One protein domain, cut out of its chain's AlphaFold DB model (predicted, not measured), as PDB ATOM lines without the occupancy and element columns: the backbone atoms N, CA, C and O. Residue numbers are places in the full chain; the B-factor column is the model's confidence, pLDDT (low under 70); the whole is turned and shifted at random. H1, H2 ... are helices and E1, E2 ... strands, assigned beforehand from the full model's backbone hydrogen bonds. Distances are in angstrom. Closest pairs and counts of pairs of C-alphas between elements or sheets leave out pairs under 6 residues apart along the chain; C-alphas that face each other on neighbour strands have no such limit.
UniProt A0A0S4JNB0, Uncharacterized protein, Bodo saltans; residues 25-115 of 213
ATOM      1  N   CYS A  25     136.976 169.626 157.402       94.06
ATOM      2  CA  CYS A  25     135.585 170.037 157.310       94.06
ATOM      3  C   CYS A  25     135.257 170.732 155.979       94.06
ATOM      4  O   CYS A  25     134.161 170.564 155.455       94.06
ATOM      5  N   SER A  26     136.213 171.434 155.357       93.75
ATOM      6  CA  SER A  26     135.981 172.177 154.103       93.75
ATOM      7  C   SER A  26     135.618 171.298 152.900       93.75
ATOM      8  O   SER A  26     135.170 171.814 151.879       93.75
ATOM      9  N   SER A  27     135.793 169.979 153.018       94.00
ATOM     10  CA  SER A  27     135.395 169.005 151.997       94.00
ATOM     11  C   SER A  27     133.887 168.720 151.966       94.00
ATOM     12  O   SER A  27     133.402 168.146 150.990       94.00
ATOM     13  N   GLN A  28     133.145 169.124 153.001       95.69
ATOM     14  CA  GLN A  28     131.721 168.826 153.121       95.69
ATOM     15  C   GLN A  28     130.877 169.808 152.290       95.69
ATOM     16  O   GLN A  28     131.017 171.024 152.451       95.69
ATOM     17  N   PRO A  29     129.993 169.311 151.403       94.19
ATOM     18  CA  PRO A  29     129.302 170.147 150.420       94.19
ATOM     19  C   PRO A  29     128.097 170.903 150.989       94.19
ATOM     20  O   PRO A  29     127.661 171.892 150.402       94.19
ATOM     21  N   ASP A  30     127.542 170.442 152.109       96.75
ATOM     22  CA  ASP A  30     126.338 171.002 152.703       96.75
ATOM     23  C   ASP A  30     126.358 170.912 154.231       96.75
ATOM     24  O   ASP A  30     127.161 170.201 154.843       96.75
ATOM     25  N   CYS A  31     125.439 171.652 154.850       97.69
ATOM     26  CA  CYS A  31     125.349 171.754 156.296       97.69
ATOM     27  C   CYS A  31     125.139 170.402 156.981       97.69
ATOM     28  O   CYS A  31     125.740 170.157 158.025       97.69
ATOM     29  N   SER A  32     124.311 169.524 156.410       97.19
ATOM     30  CA  SER A  32     123.964 168.260 157.059       97.19
ATOM     31  C   SER A  32     125.155 167.309 157.114       97.19
ATOM     32  O   SER A  32     125.397 166.700 158.153       97.19
ATOM     33  N   ALA A  33     125.944 167.257 156.038       97.25
ATOM     34  CA  ALA A  33     127.199 166.517 156.002       97.25
ATOM     35  C   ALA A  33     128.250 167.141 156.935       97.25
ATOM     36  O   ALA A  33     128.967 166.428 157.629       97.25
ATOM     37  N   CYS A  34     128.295 168.474 157.012       97.50
ATOM     38  CA  CYS A  34     129.234 169.195 157.864       97.50
ATOM     39  C   CYS A  34     129.035 168.925 159.360       97.50
ATOM     40  O   CYS A  34     129.986 168.580 160.054       97.50
ATOM     41  N   VAL A  35     127.804 169.065 159.865       97.00
ATOM     42  CA  VAL A  35     127.513 168.893 161.302       97.00
ATOM     43  C   VAL A  35     127.488 167.425 161.738       97.00
ATOM     44  O   VAL A  35     127.422 167.140 162.930       97.00
ATOM     45  N   ALA A  36     127.533 166.483 160.788       96.75
ATOM     46  CA  ALA A  36     127.701 165.063 161.080       96.75
ATOM     47  C   ALA A  36     129.155 164.699 161.434       96.75
ATOM     48  O   ALA A  36     129.390 163.665 162.063       96.75
ATOM     49  N   GLU A  37     130.124 165.534 161.048       95.25
ATOM     50  CA  GLU A  37     131.539 165.320 161.338       95.25
ATOM     51  C   GLU A  37     131.926 165.851 162.721       95.25
ATOM     52  O   GLU A  37     131.520 166.930 163.160       95.25
ATOM     53  N   ASN A  38     132.781 165.100 163.415       93.88
ATOM     54  CA  ASN A  38     133.292 165.538 164.708       93.88
ATOM     55  C   ASN A  38     134.204 166.754 164.540       93.88
ATOM     56  O   ASN A  38     135.115 166.744 163.715       93.88
ATOM     57  N   LEU A  39     134.016 167.753 165.408       94.88
ATOM     58  CA  LEU A  39     134.795 168.998 165.426       94.88
ATOM     59  C   LEU A  39     134.617 169.875 164.176       94.88
ATOM     60  O   LEU A  39     135.431 170.766 163.947       94.88
ATOM     61  N   CYS A  40     133.552 169.664 163.402       96.56
ATOM     62  CA  CYS A  40     133.167 170.523 162.289       96.56
ATOM     63  C   CYS A  40     131.914 171.331 162.632       96.56
ATOM     64  O   CYS A  40     131.021 170.865 163.339       96.56
ATOM     65  N   GLY A  41     131.846 172.560 162.131       97.00
ATOM     66  CA  GLY A  41     130.649 173.379 162.218       97.00
ATOM     67  C   GLY A  41     130.369 174.100 160.914       97.00
ATOM     68  O   GLY A  41     131.269 174.433 160.141       97.00
ATOM     69  N   TRP A  42     129.087 174.332 160.675       97.94
ATOM     70  CA  TRP A  42     128.591 175.010 159.496       97.94
ATOM     71  C   TRP A  42     128.301 176.473 159.804       97.94
ATOM     72  O   TRP A  42     127.521 176.791 160.703       97.94
ATOM     73  N   CYS A  43     128.892 177.368 159.023       97.31
ATOM     74  CA  CYS A  43     128.507 178.766 158.961       97.31
ATOM     75  C   CYS A  43     127.538 178.988 157.799       97.31
ATOM     76  O   CYS A  43     127.789 178.582 156.664       97.31
ATOM     77  N   SER A  44     126.431 179.683 158.047       95.81
ATOM     78  CA  SER A  44     125.418 179.944 157.018       95.81
ATOM     79  C   SER A  44     125.877 180.856 155.870       95.81
ATOM     80  O   SER A  44     125.175 180.981 154.866       95.81
ATOM     81  N   VAL A  45     127.072 181.435 155.998       92.56
ATOM     82  CA  VAL A  45     127.823 182.168 154.972       92.56
ATOM     83  C   VAL A  45     129.280 181.678 154.952       92.56
ATOM     84  O   VAL A  45     129.713 181.036 155.910       92.56
ATOM     85  N   PRO A  46     130.061 181.941 153.889       94.81
ATOM     86  CA  PRO A  46     131.490 181.628 153.875       94.81
ATOM     87  C   PRO A  46     132.223 182.225 155.087       94.81
ATOM     88  O   PRO A  46     131.994 183.384 155.441       94.81
ATOM     89  N   VAL A  47     133.099 181.447 155.729       96.00
ATOM     90  CA  VAL A  47     133.853 181.924 156.901       96.00
ATOM     91  C   VAL A  47     134.960 182.897 156.496       96.00
ATOM     92  O   VAL A  47     135.482 182.832 155.382       96.00
ATOM     93  N   THR A  48     135.374 183.756 157.424       96.31
ATOM     94  CA  THR A  48     136.539 184.634 157.250       96.31
ATOM     95  C   THR A  48     137.658 184.192 158.184       96.31
ATOM     96  O   THR A  48     137.471 184.138 159.399       96.31
ATOM     97  N   TYR A  49     138.832 183.881 157.646       94.38
ATOM     98  CA  TYR A  49     140.017 183.552 158.441       94.38
ATOM     99  C   TYR A  49     140.752 184.820 158.912       94.38
ATOM    100  O   TYR A  49     140.497 185.924 158.436       94.38
ATOM    101  N   GLN A  50     141.689 184.674 159.855       94.12
ATOM    102  CA  GLN A  50     142.443 185.803 160.437       94.12
ATOM    103  C   GLN A  50     143.272 186.620 159.432       94.12
ATOM    104  O   GLN A  50     143.583 187.779 159.688       94.12
ATOM    105  N   ASP A  51     143.634 186.029 158.297       92.94
ATOM    106  CA  ASP A  51     144.317 186.692 157.181       92.94
ATOM    107  C   ASP A  51     143.345 187.428 156.238       92.94
ATOM    108  O   ASP A  51     143.744 187.867 155.160       92.94
ATOM    109  N   ASN A  52     142.073 187.558 156.634       93.94
ATOM    110  CA  ASN A  52     140.953 188.052 155.832       93.94
ATOM    111  C   ASN A  52     140.663 187.221 154.572       93.94
ATOM    112  O   ASN A  52     139.909 187.671 153.707       93.94
ATOM    113  N   SER A  53     141.219 186.011 154.455       94.25
ATOM    114  CA  SER A  53     140.831 185.097 153.384       94.25
ATOM    115  C   SER A  53     139.447 184.507 153.652       94.25
ATOM    116  O   SER A  53     139.076 184.219 154.793       94.25
ATOM    117  N   THR A  54     138.668 184.329 152.586       95.12
ATOM    118  CA  THR A  54     137.362 183.664 152.644       95.12
ATOM    119  C   THR A  54     137.539 182.151 152.518       95.12
ATOM    120  O   THR A  54     138.256 181.678 151.635       95.12
ATOM    121  N   GLY A  55     136.892 181.397 153.404       94.19
ATOM    122  CA  GLY A  55     136.879 179.935 153.429       94.19
ATOM    123  C   GLY A  55     135.554 179.322 152.988       94.19
ATOM    124  O   GLY A  55     134.606 180.019 152.634       94.19
ATOM    125  N   ALA A  56     135.486 177.992 153.040       96.00
ATOM    126  CA  ALA A  56     134.231 177.263 152.886       96.00
ATOM    127  C   ALA A  56     133.275 177.548 154.061       96.00
ATOM    128  O   ALA A  56     133.668 178.077 155.098       96.00
ATOM    129  N   GLN A  57     132.004 177.187 153.905       96.81
ATOM    130  CA  GLN A  57     131.004 177.317 154.969       96.81
ATOM    131  C   GLN A  57     131.219 176.314 156.105       96.81
ATOM    132  O   GLN A  57     130.971 176.631 157.266       96.81
ATOM    133  N   CYS A  58     131.694 175.113 155.773       97.31
ATOM    134  CA  CYS A  58     132.071 174.113 156.757       97.31
ATOM    135  C   CYS A  58     133.521 174.333 157.198       97.31
ATOM    136  O   CYS A  58     134.435 174.274 156.372       97.31
ATOM    137  N   ALA A  59     133.727 174.575 158.490       96.44
ATOM    138  CA  ALA A  59     135.041 174.823 159.067       96.44
ATOM    139  C   ALA A  59     135.211 174.058 160.383       96.44
ATOM    140  O   ALA A  59     134.264 173.895 161.160       96.44
ATOM    141  N   GLY A  60     136.424 173.568 160.621       94.62
ATOM    142  CA  GLY A  60     136.760 172.852 161.844       94.62
ATOM    143  C   GLY A  60     136.956 173.788 163.027       94.62
ATOM    144  O   GLY A  60     137.417 174.913 162.867       94.62
ATOM    145  N   PHE A  61     136.678 173.318 164.238       92.12
ATOM    146  CA  PHE A  61     136.980 174.028 165.482       92.12
ATOM    147  C   PHE A  61     137.834 173.167 166.426       92.12
ATOM    148  O   PHE A  61     137.839 171.942 166.354       92.12
ATOM    149  N   GLY A  62     138.578 173.805 167.336       89.12
ATOM    150  CA  GLY A  62     139.438 173.122 168.313       89.12
ATOM    151  C   GLY A  62     140.939 173.310 168.072       89.12
ATOM    152  O   GLY A  62     141.359 174.182 167.317       89.12
ATOM    153  N   SER A  63     141.766 172.509 168.754       81.25
ATOM    154  CA  SER A  63     143.216 172.736 168.904       81.25
ATOM    155  C   SER A  63     144.064 172.541 167.640       81.25
ATOM    156  O   SER A  63     145.245 172.877 167.657       81.25
ATOM    157  N   GLY A  64     143.487 172.021 166.556       82.44
ATOM    158  CA  GLY A  64     144.163 171.846 165.265       82.44
ATOM    159  C   GLY A  64     143.526 172.621 164.113       82.44
ATOM    160  O   GLY A  64     144.005 172.526 162.985       82.44
ATOM    161  N   ALA A  65     142.447 173.360 164.372       89.69
ATOM    162  CA  ALA A  65     141.721 174.064 163.330       89.69
ATOM    163  C   ALA A  65     142.209 175.505 163.164       89.69
ATOM    164  O   ALA A  65     142.691 176.142 164.107       89.69
ATOM    165  N   ARG A  66     142.069 176.038 161.947       90.38
ATOM    166  CA  ARG A  66     142.391 177.441 161.672       90.38
ATOM    167  C   ARG A  66     141.337 178.330 162.341       90.38
ATOM    168  O   ARG A  66     140.153 178.098 162.126       90.38
ATOM    169  N   PRO A  67     141.725 179.360 163.110       92.81
ATOM    170  CA  PRO A  67     140.761 180.288 163.687       92.81
ATOM    171  C   PRO A  67     140.021 181.040 162.577       92.81
ATOM    172  O   PRO A  67     140.643 181.611 161.676       92.81
ATOM    173  N   PHE A  68     138.695 181.055 162.664       95.31
ATOM    174  CA  PHE A  68     137.812 181.708 161.707       95.31
ATOM    175  C   PHE A  68     136.707 182.487 162.425       95.31
ATOM    176  O   PHE A  68     136.429 182.273 163.606       95.31
ATOM    177  N   ILE A  69     136.079 183.393 161.686       96.12
ATOM    178  CA  ILE A  69     134.900 184.150 162.086       96.12
ATOM    179  C   ILE A  69     133.752 183.713 161.180       96.12
ATOM    180  O   ILE A  69     133.868 183.741 159.954       96.12
ATOM    181  N   CYS A  70     132.639 183.317 161.793       95.56
ATOM    182  CA  CYS A  70     131.370 183.153 161.102       95.56
ATOM    183  C   CYS A  70     130.556 184.434 161.290       95.56
ATOM    184  O   CYS A  70     130.129 184.722 162.404       95.56
ATOM    185  N   ASN A  71     130.356 185.196 160.214       91.00
ATOM    186  CA  ASN A  71     129.518 186.402 160.251       91.00
ATOM    187  C   ASN A  71     128.019 186.072 160.143       91.00
ATOM    188  O   ASN A  71     127.186 186.945 160.308       91.00
ATOM    189  N   GLY A  72     127.671 184.815 159.863       91.69
ATOM    190  CA  GLY A  72     126.288 184.356 159.794       91.69
ATOM    191  C   GLY A  72     125.844 183.607 161.048       91.69
ATOM    192  O   GLY A  72     126.309 183.826 162.165       91.69
ATOM    193  N   VAL A  73     124.931 182.666 160.840       94.69
ATOM    194  CA  VAL A  73     124.470 181.717 161.847       94.69
ATOM    195  C   VAL A  73     125.412 180.516 161.851       94.69
ATOM    196  O   VAL A  73     125.558 179.825 160.841       94.69
ATOM    197  N   TYR A  74     126.046 180.264 162.993       96.31
ATOM    198  CA  TYR A  74     126.944 179.128 163.179       96.31
ATOM    199  C   TYR A  74     126.219 177.950 163.835       96.31
ATOM    200  O   TYR A  74     125.454 178.126 164.781       96.31
ATOM    201  N   SER A  75     126.446 176.743 163.327       96.88
ATOM    202  CA  SER A  75     125.749 175.520 163.727       96.88
ATOM    203  C   SER A  75     126.723 174.355 163.867       96.88
ATOM    204  O   SER A  75     127.488 174.083 162.949       96.88
ATOM    205  N   THR A  76     126.669 173.633 164.987       96.75
ATOM    206  CA  THR A  76     127.525 172.454 165.241       96.75
ATOM    207  C   THR A  76     126.750 171.148 165.383       96.75
ATOM    208  O   THR A  76     127.355 170.088 165.373       96.75
ATOM    209  N   GLU A  77     125.425 171.209 165.545       95.31
ATOM    210  CA  GLU A  77     124.591 170.024 165.813       95.31
ATOM    211  C   GLU A  77     123.422 169.918 164.834       95.31
ATOM    212  O   GLU A  77     123.150 168.863 164.268       95.31
ATOM    213  N   VAL A  78     122.719 171.032 164.624       96.12
ATOM    214  CA  VAL A  78     121.561 171.113 163.735       96.12
ATOM    215  C   VAL A  78     121.717 172.293 162.800       96.12
ATOM    216  O   VAL A  78     122.151 173.362 163.217       96.12
ATOM    217  N   CYS A  79     121.325 172.111 161.544       96.38
ATOM    218  CA  CYS A  79     121.368 173.160 160.536       96.38
ATOM    219  C   CYS A  79     120.335 174.246 160.825       96.38
ATOM    220  O   CYS A  79     119.177 174.150 160.409       96.38
ATOM    221  N   GLN A  80     120.751 175.282 161.550       95.88
ATOM    222  CA  GLN A  80     119.887 176.413 161.848       95.88
ATOM    223  C   GLN A  80     119.546 177.178 160.568       95.88
ATOM    224  O   GLN A  80     120.336 177.256 159.625       95.88
ATOM    225  N   ARG A  81     118.333 177.724 160.528       95.94
ATOM    226  CA  ARG A  81     117.856 178.552 159.419       95.94
ATOM    227  C   ARG A  81     118.146 180.008 159.758       95.94
ATOM    228  O   ARG A  81     117.691 180.492 160.793       95.94
ATOM    229  N   GLY A  82     118.898 180.682 158.899       94.12
ATOM    230  CA  GLY A  82     119.024 182.133 158.908       94.12
ATOM    231  C   GLY A  82     117.941 182.794 158.056       94.12
ATOM    232  O   GLY A  82     117.056 182.135 157.503       94.12
ATOM    233  N   TYR A  83     118.034 184.113 157.937       95.12
ATOM    234  CA  TYR A  83     117.166 184.941 157.112       95.12
ATOM    235  C   TYR A  83     117.866 185.317 155.807       95.12
ATOM    236  O   TYR A  83     119.032 185.716 155.802       95.12
ATOM    237  N   VAL A  84     117.159 185.174 154.695       93.31
ATOM    238  CA  VAL A  84     117.602 185.532 153.351       93.31
ATOM    239  C   VAL A  84     116.759 186.713 152.896       93.31
ATOM    240  O   VAL A  84     115.541 186.707 153.049       93.31
ATOM    241  N   CYS A  85     117.420 187.734 152.360       92.19
ATOM    242  CA  CYS A  85     116.731 188.884 151.798       92.19
ATOM    243  C   CYS A  85     116.015 188.481 150.506       92.19
ATOM    244  O   CYS A  85     116.666 188.092 149.532       92.19
ATOM    245  N   ASP A  86     114.695 188.615 150.483       90.31
ATOM    246  CA  ASP A  86     113.925 188.684 149.254       90.31
ATOM    247  C   ASP A  86     114.070 190.098 148.683       90.31
ATOM    248  O   ASP A  86     113.435 191.056 149.122       90.31
ATOM    249  N   VAL A  87     114.950 190.233 147.693       82.44
ATOM    250  CA  VAL A  87     115.274 191.525 147.067       82.44
ATOM    251  C   VAL A  87     114.083 192.167 146.352       82.44
ATOM    252  O   VAL A  87     114.102 193.366 146.102       82.44
ATOM    253  N   SER A  88     113.047 191.390 146.020       79.81
ATOM    254  CA  SER A  88     111.874 191.898 145.298       79.81
ATOM    255  C   SER A  88     110.905 192.626 146.226       79.81
ATOM    256  O   SER A  88     110.314 193.633 145.847       79.81
ATOM    257  N   SER A  89     110.727 192.113 147.439       84.56
ATOM    258  CA  SER A  89     109.871 192.685 148.477       84.56
ATOM    259  C   SER A  89     110.645 193.528 149.490       84.56
ATOM    260  O   SER A  89     110.029 194.245 150.276       84.56
ATOM    261  N   GLY A  90     111.977 193.420 149.512       84.69
ATOM    262  CA  GLY A  90     112.818 193.999 150.557       84.69
ATOM    263  C   GLY A  90     112.632 193.331 151.922       84.69
ATOM    264  O   GLY A  90     112.998 193.926 152.933       84.69
ATOM    265  N   SER A  91     112.034 192.137 151.967       90.69
ATOM    266  CA  SER A  91     111.727 191.420 153.208       90.69
ATOM    267  C   SER A  91     112.783 190.366 153.528       90.69
ATOM    268  O   SER A  91     113.456 189.841 152.647       90.69
ATOM    269  N   CYS A  92     112.933 190.041 154.809       94.94
ATOM    270  CA  CYS A  92     113.832 188.991 155.277       94.94
ATOM    271  C   CYS A  92     113.043 187.728 155.612       94.94
ATOM    272  O   CYS A  92     112.379 187.667 156.646       94.94
ATOM    273  N   ASP A  93     113.158 186.708 154.762       95.81
ATOM    274  CA  ASP A  93     112.448 185.436 154.902       95.81
ATOM    275  C   ASP A  93     113.363 184.330 155.434       95.81
ATOM    276  O   ASP A  93     114.574 184.336 155.219       95.81
ATOM    277  N   LEU A  94     112.797 183.331 156.117       95.75
ATOM    278  CA  LEU A  94     113.575 182.186 156.599       95.75
ATOM    279  C   LEU A  94     114.116 181.349 155.430       95.75
ATOM    280  O   LEU A  94     113.360 180.680 154.720       95.75
ATOM    281  N   GLY A  95     115.441 181.298 155.304       94.31
ATOM    282  CA  GLY A  95     116.149 180.525 154.285       94.31
ATOM    283  C   GLY A  95     116.078 179.012 154.496       94.31
ATOM    284  O   GLY A  95     115.423 178.514 155.413       94.31
ATOM    285  N   ALA A  96     116.769 178.255 153.644       95.81
ATOM    286  CA  ALA A  96     116.967 176.818 153.841       95.81
ATOM    287  C   ALA A  96     117.825 176.529 155.101       95.81
ATOM    288  O   ALA A  96     118.527 177.421 155.586       95.81
ATOM    289  N   PRO A  97     117.791 175.303 155.659       96.44
ATOM    290  CA  PRO A  97     118.700 174.905 156.737       96.44
ATOM    291  C   PRO A  97     120.167 175.144 156.359       96.44
ATOM    292  O   PRO A  97     120.613 174.702 155.304       96.44
ATOM    293  N   GLY A  98     120.908 175.849 157.214       94.94
ATOM    294  CA  GLY A  98     122.295 176.233 156.953       94.94
ATOM    295  C   GLY A  98     122.462 177.424 156.003       94.94
ATOM    296  O   GLY A  98     123.573 177.672 155.553       94.94
ATOM    297  N   ALA A  99     121.412 178.177 155.676       94.25
ATOM    298  CA  ALA A  99     121.512 179.352 154.808       94.25
ATOM    299  C   ALA A  99     120.999 180.625 155.492       94.25
ATOM    300  O   ALA A  99     120.169 180.561 156.399       94.25
ATOM    301  N   GLY A 100     121.461 181.782 155.011       92.75
ATOM    302  CA  GLY A 100     120.998 183.110 155.434       92.75
ATOM    303  C   GLY A 100     121.872 183.771 156.500       92.75
ATOM    304  O   GLY A 100     122.907 183.241 156.883       92.75
ATOM    305  N   ASN A 101     121.458 184.938 156.980       93.44
ATOM    306  CA  ASN A 101     122.120 185.707 158.039       93.44
ATOM    307  C   ASN A 101     121.274 185.724 159.318       93.44
ATOM    308  O   ASN A 101     120.193 185.133 159.383       93.44
ATOM    309  N   THR A 102     121.739 186.430 160.348       92.38
ATOM    310  CA  THR A 102     120.851 186.817 161.452       92.38
ATOM    311  C   THR A 102     119.737 187.738 160.933       92.38
ATOM    312  O   THR A 102     119.917 188.404 159.913       92.38
ATOM    313  N   LEU A 103     118.581 187.793 161.609       92.62
ATOM    314  CA  LEU A 103     117.480 188.675 161.192       92.62
ATOM    315  C   LEU A 103     117.939 190.135 161.104       92.62
ATOM    316  O   LEU A 103     117.749 190.770 160.076       92.62
ATOM    317  N   ALA A 104     118.606 190.629 162.151       92.31
ATOM    318  CA  ALA A 104     119.075 192.009 162.217       92.31
ATOM    319  C   ALA A 104     120.029 192.347 161.062       92.31
ATOM    320  O   ALA A 104     119.909 193.393 160.435       92.31
ATOM    321  N   GLU A 105     120.964 191.454 160.745       90.50
ATOM    322  CA  GLU A 105     121.916 191.670 159.658       90.50
ATOM    323  C   GLU A 105     121.268 191.526 158.282       90.50
ATOM    324  O   GLU A 105     121.557 192.315 157.383       90.50
ATOM    325  N   CYS A 106     120.326 190.590 158.136       92.31
ATOM    326  CA  CYS A 106     119.479 190.532 156.956       92.31
ATOM    327  C   CYS A 106     118.749 191.862 156.765       92.31
ATOM    328  O   CYS A 106     118.842 192.427 155.686       92.31
ATOM    329  N   GLU A 107     118.103 192.416 157.789       91.88
ATOM    330  CA  GLU A 107     117.402 193.699 157.690       91.88
ATOM    331  C   GLU A 107     118.361 194.839 157.313       91.88
ATOM    332  O   GLU A 107     118.022 195.669 156.473       91.88
ATOM    333  N   GLN A 108     119.581 194.876 157.856       88.19
ATOM    334  CA  GLN A 108     120.577 195.888 157.472       88.19
ATOM    335  C   GLN A 108     120.988 195.782 155.995       88.19
ATOM    336  O   GLN A 108     121.113 196.796 155.306       88.19
ATOM    337  N   ILE A 109     121.201 194.563 155.497       84.38
ATOM    338  CA  ILE A 109     121.647 194.322 154.117       84.38
ATOM    339  C   ILE A 109     120.479 194.478 153.136       84.38
ATOM    340  O   ILE A 109     120.635 195.084 152.078       84.38
ATOM    341  N   CYS A 110     119.303 193.973 153.492       86.00
ATOM    342  CA  CYS A 110     118.131 193.915 152.628       86.00
ATOM    343  C   CYS A 110     117.561 195.306 152.347       86.00
ATOM    344  O   CYS A 110     117.247 195.639 151.205       86.00
ATOM    345  N   HIS A 111     117.548 196.187 153.351       70.75
ATOM    346  CA  HIS A 111     117.164 197.583 153.141       70.75
ATOM    347  C   HIS A 111     118.165 198.361 152.275       70.75
ATOM    348  O   HIS A 111     117.772 199.326 151.622       70.75
ATOM    349  N   LYS A 112     119.432 197.930 152.195       63.06
ATOM    350  CA  LYS A 112     120.443 198.567 151.338       63.06
ATOM    351  C   LYS A 112     120.191 198.333 149.845       63.06
ATOM    352  O   LYS A 112     120.612 199.153 149.040       63.06
ATOM    353  N   SER A 113     119.492 197.262 149.464       57.75
ATOM    354  CA  SER A 113     119.199 196.966 148.049       57.75
ATOM    355  C   SER A 113     117.993 197.744 147.502       57.75
ATOM    356  O   SER A 113     117.825 197.862 146.296       57.75
ATOM    357  N   ASN A 114     117.178 198.364 148.368       58.09
ATOM    358  CA  ASN A 114     116.055 199.209 147.932       58.09
ATOM    359  C   ASN A 114     116.474 200.627 147.517       58.09
ATOM    360  O   ASN A 114     115.654 201.404 147.018       58.09
ATOM    361  N   THR A 115     117.739 201.007 147.707       68.19
ATOM    362  CA  THR A 115     118.252 202.216 147.066       68.19
ATOM    363  C   THR A 115     118.559 201.901 145.617       68.19
ATOM    364  O   THR A 115     119.666 201.480 145.308       68.19
TER     365      THR A 115
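This is residues 25 to 115 of the 213 residues of an uncharacterized protein of Bodo saltans (UniProt A0A0S4JNB0). With little regular structure, two small lobes sit end to end: H1 packed on hairpin E1 E2, and H2 on hairpin E3 E4. The 91 printed residues, 32 in named elements, are mixed, in order H1, E1, E2, E3, E4, H2; both sheets are antiparallel. The whole is compact yet elongated, radius of gyration of the C-alphas 13.8 A, spans 43 by 27 by 18 A.

H1, residues 31 to 36, and E1, residues 40 to 43, have closest C-alphas 35 and 41, 5.5 A apart. E1 and E2, residues 58 to 60, form a hairpin, N 41 and O 59 within hydrogen-bond range at 2.9 A. E3, residues 83 to 86, and E4, residues 91 to 94, form another, N 84 and O 93 at 2.8 A. E3 and H2, residues 103 to 113, have closest C-alphas 85 and 110, 5.3 A apart. Every O i to N i+4 pair is within range in H1, 5 of 7 in H2.

H1 begins at C-alpha 31 (125.349, 171.754, 156.296); H2, 15.6 A long, ends at C-alpha 113 (119.199, 196.966, 148.049).

Links E1 to E2 and E2 to E3 are long; residues 112 to 115 have pLDDT under 70.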